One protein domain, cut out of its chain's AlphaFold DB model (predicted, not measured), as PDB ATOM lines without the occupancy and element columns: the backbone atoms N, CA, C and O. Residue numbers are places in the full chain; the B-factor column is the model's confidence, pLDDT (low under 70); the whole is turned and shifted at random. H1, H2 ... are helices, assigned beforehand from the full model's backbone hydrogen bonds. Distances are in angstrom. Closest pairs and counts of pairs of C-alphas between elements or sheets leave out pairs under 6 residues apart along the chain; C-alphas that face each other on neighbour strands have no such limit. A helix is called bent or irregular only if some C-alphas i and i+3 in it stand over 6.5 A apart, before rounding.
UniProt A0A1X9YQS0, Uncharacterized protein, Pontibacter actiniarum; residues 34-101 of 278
ATOM      1  N   TYR A  34     277.201 297.319 238.737       81.12
ATOM      2  CA  TYR A  34     276.491 298.150 239.714       81.12
ATOM      3  C   TYR A  34     276.967 297.905 241.141       81.12
ATOM      4  O   TYR A  34     277.069 298.835 241.944       81.12
ATOM      5  N   LEU A  35     277.273 296.650 241.462       84.44
ATOM      6  CA  LEU A  35     277.767 296.277 242.777       84.44
ATOM      7  C   LEU A  35     279.200 296.783 242.989       84.44
ATOM      8  O   LEU A  35     279.518 297.268 244.077       84.44
ATOM      9  N   GLU A  36     280.039 296.728 241.955       87.56
ATOM     10  CA  GLU A  36     281.381 297.322 241.962       87.56
ATOM     11  C   GLU A  36     281.333 298.844 242.125       87.56
ATOM     12  O   GLU A  36     281.978 299.385 243.026       87.56
ATOM     13  N   ASP A  37     280.506 299.534 241.340       86.75
ATOM     14  CA  ASP A  37     280.341 300.985 241.438       86.75
ATOM     15  C   ASP A  37     279.768 301.408 242.798       86.75
ATOM     16  O   ASP A  37     280.157 302.430 243.364       86.75
ATOM     17  N   SER A  38     278.845 300.628 243.361       88.50
ATOM     18  CA  SER A  38     278.298 300.881 244.694       88.50
ATOM     19  C   SER A  38     279.354 300.712 245.793       88.50
ATOM     20  O   SER A  38     279.454 301.553 246.690       88.50
ATOM     21  N   LYS A  39     280.203 299.679 245.702       91.06
ATOM     22  CA  LYS A  39     281.357 299.514 246.601       91.06
ATOM     23  C   LYS A  39     282.342 300.673 246.471       91.06
ATOM     24  O   LYS A  39     282.792 301.177 247.496       91.06
ATOM     25  N   ARG A  40     282.618 301.138 245.246       92.62
ATOM     26  CA  ARG A  40     283.477 302.306 245.001       92.62
ATOM     27  C   ARG A  40     282.936 303.558 245.697       92.62
ATOM     28  O   ARG A  40     283.663 304.222 246.431       92.62
ATOM     29  N   ARG A  41     281.637 303.836 245.566       89.69
ATOM     30  CA  ARG A  41     280.987 304.967 246.255       89.69
ATOM     31  C   ARG A  41     281.057 304.851 247.778       89.69
ATOM     32  O   ARG A  41     281.244 305.852 248.465       89.69
ATOM     33  N   LEU A  42     280.931 303.640 248.328       92.62
ATOM     34  CA  LEU A  42     281.115 303.419 249.766       92.62
ATOM     35  C   LEU A  42     282.550 303.700 250.216       92.62
ATOM     36  O   LEU A  42     282.733 304.328 251.259       92.62
ATOM     37  N   THR A  43     283.554 303.284 249.437       93.50
ATOM     38  CA  THR A  43     284.956 303.603 249.741       93.50
ATOM     39  C   THR A  43     285.222 305.105 249.665       93.50
ATOM     40  O   THR A  43     285.839 305.653 250.574       93.50
ATOM     41  N   GLU A  44     284.663 305.803 248.672       92.19
ATOM     42  CA  GLU A  44     284.762 307.265 248.551       92.19
ATOM     43  C   GLU A  44     284.108 307.983 249.746       92.19
ATOM     44  O   GLU A  44     284.687 308.917 250.305       92.19
ATOM     45  N   LEU A  45     282.937 307.522 250.209       91.62
ATOM     46  CA  LEU A  45     282.292 308.066 251.412       91.62
ATOM     47  C   LEU A  45     283.132 307.822 252.671       91.62
ATOM     48  O   LEU A  45     283.213 308.692 253.542       91.62
ATOM     49  N   GLN A  46     283.761 306.652 252.784       93.12
ATOM     50  CA  GLN A  46     284.641 306.329 253.904       93.12
ATOM     51  C   GLN A  46     285.889 307.223 253.913       93.12
ATOM     52  O   GLN A  46     286.275 307.741 254.966       93.12
ATOM     53  N   GLU A  47     286.493 307.463 252.749       92.31
ATOM     54  CA  GLU A  47     287.585 308.424 252.605       92.31
ATOM     55  C   GLU A  47     287.144 309.839 252.972       92.31
ATOM     56  O   GLU A  47     287.857 310.543 253.689       92.31
ATOM     57  N   LEU A  48     285.955 310.258 252.534       90.94
ATOM     58  CA  LEU A  48     285.394 311.560 252.876       90.94
ATOM     59  C   LEU A  48     285.241 311.711 254.397       90.94
ATOM     60  O   LEU A  48     285.649 312.733 254.952       90.94
ATOM     61  N   CYS A  49     284.754 310.674 255.089       91.12
ATOM     62  CA  CYS A  49     284.684 310.646 256.554       91.12
ATOM     63  C   CYS A  49     286.064 310.842 257.193       91.12
ATOM     64  O   CYS A  49     286.200 311.592 258.163       91.12
ATOM     65  N   ALA A  50     287.099 310.192 256.651       91.94
ATOM     66  CA  ALA A  50     288.466 310.349 257.138       91.94
ATOM     67  C   ALA A  50     288.997 311.773 256.905       91.94
ATOM     68  O   ALA A  50     289.616 312.347 257.802       91.94
ATOM     69  N   ARG A  51     288.716 312.376 255.742       89.62
ATOM     70  CA  ARG A  51     289.165 313.737 255.397       89.62
ATOM     71  C   ARG A  51     288.503 314.814 256.256       89.62
ATOM     72  O   ARG A  51     289.160 315.800 256.574       89.62
ATOM     73  N   TYR A  52     287.243 314.620 256.638       91.19
ATOM     74  CA  TYR A  52     286.485 315.546 257.485       91.19
ATOM     75  C   TYR A  52     286.669 315.311 258.989       91.19
ATOM     76  O   TYR A  52     286.061 316.013 259.801       91.19
ATOM     77  N   LYS A  53     287.512 314.356 259.402       91.38
ATOM     78  CA  LYS A  53     287.775 314.090 260.819       91.38
ATOM     79  C   LYS A  53     288.287 315.358 261.520       91.38
ATOM     80  O   LYS A  53     289.259 315.963 261.088       91.38
ATOM     81  N   GLY A  54     287.631 315.741 262.617       86.31
ATOM     82  CA  GLY A  54     287.974 316.943 263.393       86.31
ATOM     83  C   GLY A  54     287.313 318.242 262.912       86.31
ATOM     84  O   GLY A  54     287.532 319.284 263.518       86.31
ATOM     85  N   THR A  55     286.488 318.193 261.864       88.69
ATOM     86  CA  THR A  55     285.621 319.314 261.458       88.69
ATOM     87  C   THR A  55     284.269 319.257 262.188       88.69
ATOM     88  O   THR A  55     283.873 318.175 262.637       88.69
ATOM     89  N   PRO A  56     283.509 320.368 262.281       90.50
ATOM     90  CA  PRO A  56     282.161 320.348 262.861       90.50
ATOM     91  C   PRO A  56     281.186 319.422 262.111       90.50
ATOM     92  O   PRO A  56     280.269 318.886 262.723       90.50
ATOM     93  N   TYR A  57     281.416 319.165 260.818       89.00
ATOM     94  CA  TYR A  57     280.575 318.301 259.975       89.00
ATOM     95  C   TYR A  57     280.925 316.804 260.068       89.00
ATOM     96  O   TYR A  57     280.289 315.969 259.424       89.00
ATOM     97  N   ALA A  58     281.937 316.428 260.857       90.44
ATOM     98  CA  ALA A  58     282.424 315.050 260.927       90.44
ATOM     99  C   ALA A  58     281.347 314.048 261.383       90.44
ATOM    100  O   ALA A  58     281.294 312.923 260.883       90.44
ATOM    101  N   SER A  59     280.494 314.441 262.334       93.31
ATOM    102  CA  SER A  59     279.406 313.600 262.852       93.31
ATOM    103  C   SER A  59     278.326 313.347 261.798       93.31
ATOM    104  O   SER A  59     277.861 312.217 261.660       93.31
ATOM    105  N   GLU A  60     277.967 314.370 261.025       92.56
ATOM    106  CA  GLU A  60     276.948 314.296 259.975       92.56
ATOM    107  C   GLU A  60     277.418 313.451 258.790       92.56
ATOM    108  O   GLU A  60     276.690 312.577 258.322       92.56
ATOM    109  N   ILE A  61     278.665 313.643 258.348       91.88
ATOM    110  CA  ILE A  61     279.254 312.856 257.254       91.88
ATOM    111  C   ILE A  61     279.375 311.385 257.661       91.88
ATOM    112  O   ILE A  61     279.050 310.493 256.876       91.88
ATOM    113  N   LYS A  62     279.745 311.115 258.919       93.38
ATOM    114  CA  LYS A  62     279.745 309.753 259.461       93.38
ATOM    115  C   LYS A  62     278.339 309.145 259.488       93.38
ATOM    116  O   LYS A  62     278.169 307.997 259.091       93.38
ATOM    117  N   ALA A  63     277.325 309.911 259.892       92.88
ATOM    118  CA  ALA A  63     275.938 309.447 259.872       92.88
ATOM    119  C   ALA A  63     275.449 309.138 258.443       92.88
ATOM    120  O   ALA A  63     274.742 308.150 258.233       92.88
ATOM    121  N   ALA A  64     275.857 309.940 257.453       92.56
ATOM    122  CA  ALA A  64     275.566 309.693 256.042       92.56
ATOM    123  C   ALA A  64     276.224 308.396 255.538       92.56
ATOM    124  O   ALA A  64     275.561 307.599 254.866       92.56
ATOM    125  N   TYR A  65     277.482 308.142 255.913       95.31
ATOM    126  CA  TYR A  65     278.165 306.879 255.626       95.31
ATOM    127  C   TYR A  65     277.444 305.687 256.265       95.31
ATOM    128  O   TYR A  65     277.077 304.752 255.556       95.31
ATOM    129  N   ASP A  66     277.156 305.740 257.569       94.88
ATOM    130  CA  ASP A  66     276.504 304.640 258.291       94.88
ATOM    131  C   ASP A  66     275.124 304.313 257.696       94.88
ATOM    132  O   ASP A  66     274.753 303.144 257.548       94.88
ATOM    133  N   LYS A  67     274.357 305.342 257.308       94.62
ATOM    134  CA  LYS A  67     273.056 305.174 256.646       94.62
ATOM    135  C   LYS A  67     273.206 304.536 255.265       94.62
ATOM    136  O   LYS A  67     272.483 303.590 254.954       94.62
ATOM    137  N   THR A  68     274.147 305.025 254.461       93.44
ATOM    138  CA  THR A  68     274.407 304.511 253.108       93.44
ATOM    139  C   THR A  68     274.896 303.066 253.151       93.44
ATOM    140  O   THR A  68     274.409 302.234 252.391       93.44
ATOM    141  N   TYR A  69     275.767 302.732 254.105       95.38
ATOM    142  CA  TYR A  69     276.241 301.371 254.338       95.38
ATOM    143  C   TYR A  69     275.095 300.418 254.695       95.38
ATOM    144  O   TYR A  69     274.954 299.367 254.079       95.38
ATOM    145  N   ARG A  70     274.212 300.802 255.630       94.62
ATOM    146  CA  ARG A  70     273.045 299.977 256.003       94.62
ATOM    147  C   ARG A  70     272.123 299.701 254.816       94.62
ATOM    148  O   ARG A  70     271.669 298.570 254.652       94.62
ATOM    149  N   ILE A  71     271.852 300.720 254.000       91.75
ATOM    150  CA  ILE A  71     271.005 300.592 252.806       91.75
ATOM    151  C   ILE A  71     271.685 299.701 251.763       91.75
ATOM    152  O   ILE A  71     271.042 298.797 251.231       91.75
ATOM    153  N   HIS A  72     272.987 299.883 251.536       92.62
ATOM    154  CA  HIS A  72     273.776 299.018 250.665       92.62
ATOM    155  C   HIS A  72     273.699 297.554 251.105       92.62
ATOM    156  O   HIS A  72     273.282 296.703 250.323       92.62
ATOM    157  N   THR A  73     274.029 297.248 252.365       92.69
ATOM    158  CA  THR A  73     273.983 295.875 252.890       92.69
ATOM    159  C   THR A  73     272.589 295.268 252.751       92.69
ATOM    160  O   THR A  73     272.457 294.106 252.368       92.69
ATOM    161  N   TYR A  74     271.542 296.053 253.018       93.44
ATOM    162  CA  TYR A  74     270.159 295.606 252.892       93.44
ATOM    163  C   TYR A  74     269.770 295.270 251.444       93.44
ATOM    164  O   TYR A  74     269.198 294.207 251.193       93.44
ATOM    165  N   LEU A  75     270.078 296.154 250.490       88.75
ATOM    166  CA  LEU A  75     269.694 295.981 249.087       88.75
ATOM    167  C   LEU A  75     270.533 294.904 248.392       88.75
ATOM    168  O   LEU A  75     269.972 294.078 247.669       88.75
ATOM    169  N   VAL A  76     271.836 294.832 248.681       90.75
ATOM    170  CA  VAL A  76     272.709 293.750 248.199       90.75
ATOM    171  C   VAL A  76     272.247 292.400 248.744       90.75
ATOM    172  O   VAL A  76     272.093 291.455 247.974       90.75
ATOM    173  N   GLY A  77     271.935 292.308 250.043       86.75
ATOM    174  CA  GLY A  77     271.445 291.070 250.660       86.75
ATOM    175  C   GLY A  77     270.116 290.563 250.086       86.75
ATOM    176  O   GLY A  77     269.799 289.384 250.221       86.75
ATOM    177  N   ARG A  78     269.344 291.433 249.420       88.50
ATOM    178  CA  ARG A  78     268.091 291.085 248.732       88.50
ATOM    179  C   ARG A  78     268.219 290.977 247.210       88.50
ATOM    180  O   ARG A  78     267.199 290.789 246.552       88.50
ATOM    181  N   GLY A  79     269.422 291.111 246.650       83.44
ATOM    182  CA  GLY A  79     269.638 291.088 245.199       83.44
ATOM    183  C   GLY A  79     268.962 292.248 244.457       83.44
ATOM    184  O   GLY A  79     268.595 292.106 243.297       83.44
ATOM    185  N   ARG A  80     268.748 293.389 245.124       85.81
ATOM    186  CA  ARG A  80     268.088 294.584 244.566       85.81
ATOM    187  C   ARG A  80     269.121 295.600 244.073       85.81
ATOM    188  O   ARG A  80     269.204 296.720 244.573       85.81
ATOM    189  N   THR A  81     269.928 295.191 243.099       85.06
ATOM    190  CA  THR A  81     271.049 295.967 242.531       85.06
ATOM    191  C   THR A  81     270.602 297.243 241.820       85.06
ATOM    192  O   THR A  81     271.218 298.290 241.998       85.06
ATOM    193  N   HIS A  82     269.489 297.198 241.090       82.94
ATOM    194  CA  HIS A  82     268.950 298.377 240.406       82.94
ATOM    195  C   HIS A  82     268.418 299.446 241.381       82.94
ATOM    196  O   HIS A  82     268.663 300.637 241.207       82.94
ATOM    197  N   GLU A  83     267.735 299.034 242.454       86.00
ATOM    198  CA  GLU A  83     267.270 299.970 243.492       86.00
ATOM    199  C   GLU A  83     268.450 300.630 244.218       86.00
ATOM    200  O   GLU A  83     268.383 301.801 244.588       86.00
ATOM    201  N   LEU A  84     269.548 299.887 244.388       88.00
ATOM    202  CA  LEU A  84     270.787 300.396 244.965       88.00
ATOM    203  C   LEU A  84     271.444 301.452 244.070       88.00
ATOM    204  O   LEU A  84     271.913 302.473 244.570       88.00
ATOM    205  N   GLU A  85     271.448 301.239 242.754       87.19
ATOM    206  CA  GLU A  85     271.936 302.230 241.795       87.19
ATOM    207  C   GLU A  85     271.104 303.518 241.852       87.19
ATOM    208  O   GLU A  85     271.658 304.606 242.018       87.19
ATOM    209  N   MET A  86     269.775 303.396 241.802       87.06
ATOM    210  CA  MET A  86     268.867 304.543 241.892       87.06
ATOM    211  C   MET A  86     269.049 305.321 243.197       87.06
ATOM    212  O   MET A  86     269.086 306.553 243.185       87.06
ATOM    213  N   PHE A  87     269.232 304.616 244.317       90.44
ATOM    214  CA  PHE A  87     269.543 305.236 245.602       90.44
ATOM    215  C   PHE A  87     270.834 306.069 245.537       90.44
ATOM    216  O   PHE A  87     270.870 307.204 246.024       90.44
ATOM    217  N   HIS A  88     271.896 305.538 244.924       89.81
ATOM    218  CA  HIS A  88     273.162 306.258 244.813       89.81
ATOM    219  C   HIS A  88     273.066 307.494 243.920       89.81
ATOM    220  O   HIS A  88     273.548 308.554 244.324       89.81
ATOM    221  N   LEU A  89     272.383 307.387 242.778       86.75
ATOM    222  CA  LEU A  89     272.163 308.512 241.866       86.75
ATOM    223  C   LEU A  89     271.391 309.655 242.539       86.75
ATOM    224  O   LEU A  89     271.713 310.824 242.339       86.75
ATOM    225  N   GLN A  90     270.393 309.329 243.363       86.69
ATOM    226  CA  GLN A  90     269.560 310.333 244.030       86.69
ATOM    227  C   GLN A  90     270.230 310.965 245.253       86.69
ATOM    228  O   GLN A  90     270.011 312.145 245.529       86.69
ATOM    229  N   HIS A  91     271.016 310.196 246.010       86.38
ATOM    230  CA  HIS A  91     271.442 310.622 247.346       86.38
ATOM    231  C   HIS A  91     272.953 310.650 247.560       86.38
ATOM    232  O   HIS A  91     273.436 311.473 248.332       86.38
ATOM    233  N   THR A  92     273.706 309.752 246.925       87.69
ATOM    234  CA  THR A  92     275.132 309.566 247.234       87.69
ATOM    235  C   THR A  92     276.030 310.401 246.329       87.69
ATOM    236  O   THR A  92     276.946 311.048 246.828       87.69
ATOM    237  N   ASP A  93     275.744 310.447 245.027       87.94
ATOM    238  CA  ASP A  93     276.644 311.060 244.042       87.94
ATOM    239  C   ASP A  93     276.727 312.586 244.219       87.94
ATOM    240  O   ASP A  93     277.817 313.159 244.282       87.94
ATOM    241  N   ASN A  94     275.581 313.251 244.403       85.69
ATOM    242  CA  ASN A  94     275.555 314.693 244.661       85.69
ATOM    243  C   ASN A  94     276.210 315.052 246.010       85.69
ATOM    244  O   ASN A  94     276.943 316.037 246.115       85.69
ATOM    245  N   PHE A  95     275.985 314.226 247.037       90.19
ATOM    246  CA  PHE A  95     276.585 314.414 248.357       90.19
ATOM    247  C   PHE A  95     278.114 314.310 248.291       90.19
ATOM    248  O   PHE A  95     278.818 315.220 248.731       90.19
ATOM    249  N   LEU A  96     278.630 313.238 247.684       88.69
ATOM    250  CA  LEU A  96     280.065 313.024 247.497       88.69
ATOM    251  C   LEU A  96     280.712 314.175 246.731       88.69
ATOM    252  O   LEU A  96     281.724 314.708 247.187       88.69
ATOM    253  N   ASN A  97     280.115 314.595 245.613       89.38
ATOM    254  CA  ASN A  97     280.653 315.684 244.802       89.38
ATOM    255  C   ASN A  97     280.721 316.996 245.603       89.38
ATOM    256  O   ASN A  97     281.787 317.598 245.735       89.38
ATOM    257  N   THR A  98     279.611 317.386 246.232       87.56
ATOM    258  CA  THR A  98     279.504 318.649 246.976       87.56
ATOM    259  C   THR A  98     280.532 318.732 248.107       87.56
ATOM    260  O   THR A  98     281.315 319.681 248.177       87.56
ATOM    261  N   PHE A  99     280.591 317.723 248.979       87.94
ATOM    262  CA  PHE A  99     281.495 317.760 250.130       87.94
ATOM    263  C   PHE A  99     282.961 317.550 249.742       87.94
ATOM    264  O   PHE A  99     283.849 318.074 250.419       87.94
ATOM    265  N   THR A 100     283.241 316.856 248.638       88.88
ATOM    266  CA  THR A 100     284.604 316.764 248.096       88.88
ATOM    267  C   THR A 100     285.076 318.114 247.558       88.88
ATOM    268  O   THR A 100     286.200 318.528 247.843       88.88
ATOM    269  N   VAL A 101     284.217 318.850 246.846       88.88
ATOM    270  CA  VAL A 101     284.535 320.203 246.365       88.88
ATOM    271  C   VAL A 101     284.803 321.148 247.534       88.88
ATOM    272  O   VAL A 101     285.828 321.829 247.534       88.88
TER     273      VAL A 101
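Overview. This is residues 34 to 101 of the 278 residues of an uncharacterized protein of Pontibacter actiniarum (UniProt A0A1X9YQS0). Three helices make an elongated up-and-down bundle, in which H1 and H2 form a long hairpin and the bent H3 folds back after H2 and packs on it with its first arm. That arm, H3a, packs on the beginnings of H1 and H3 meets H1 again further along with its second arm, H3b, while H3b stays away from H2. The printed part has 68 residues with three named helices, H1, H2 and H3 along the chain, and no named strand: the class is all helix. It is compact, with a radius of gyration of the C-alphas of 11.8 A, and spans 37 by 19 by 17 A.

Along the chain. H1 is residues 34 to 51, 25.5 A long, from C-alpha 34 at (276.491, 298.150, 239.714). H2 is residues 58 to 77, 28.3 A long, from C-alpha 58 at (282.424, 315.050, 260.927). H3, residues 81 to 101, was assigned as one helix by its hydrogen bonds but is bent: C-alphas 90 and 93 are 7.1 A apart. Its arms are H3a, residues 81 to 90, and H3b, residues 93 to 101, ending at C-alpha 101 at (284.535, 320.203, 246.365).

Arrangement. H1, H2 and H3a form the bundle, each running against the one before it. H1 and H2, a helical hairpin, touch at a shallow tilt of 18 degrees; their closest C-alphas, of Cys 49 and Lys 62, are 5.8 A apart. H2 and H3a, also a hairpin, touch at 24 degrees, a shallow tilt, H2 with residues 71 to 76 alone; the closest C-alphas, of Leu 75 and Leu 84, are 6.1 A apart. H1 touches H3a with residues 34 to 38 alone, closest at the C-alphas of Tyr 34 and Glu 85, 6.5 A. H1 touches H3b with residues 41 to 48 alone, closest at the C-alphas of Leu 45 and Leu 96, 6.7 A. H3a and H3b stand at a steep tilt of 44 degrees, and H2 and H3b are apart. In H1, H2, H3a and H3b every O i to N i+4 pair is within hydrogen-bond range.

Size, cuts and confidence. The two C-alphas farthest apart, of Gly 54 and Gly 79, are 36.5 A apart. The printed part has no cut; the link from H1 to H2 is short and that from H2 to H3 is tight. The mean pLDDT of the printed part is 89.8, and no printed residue is under 70.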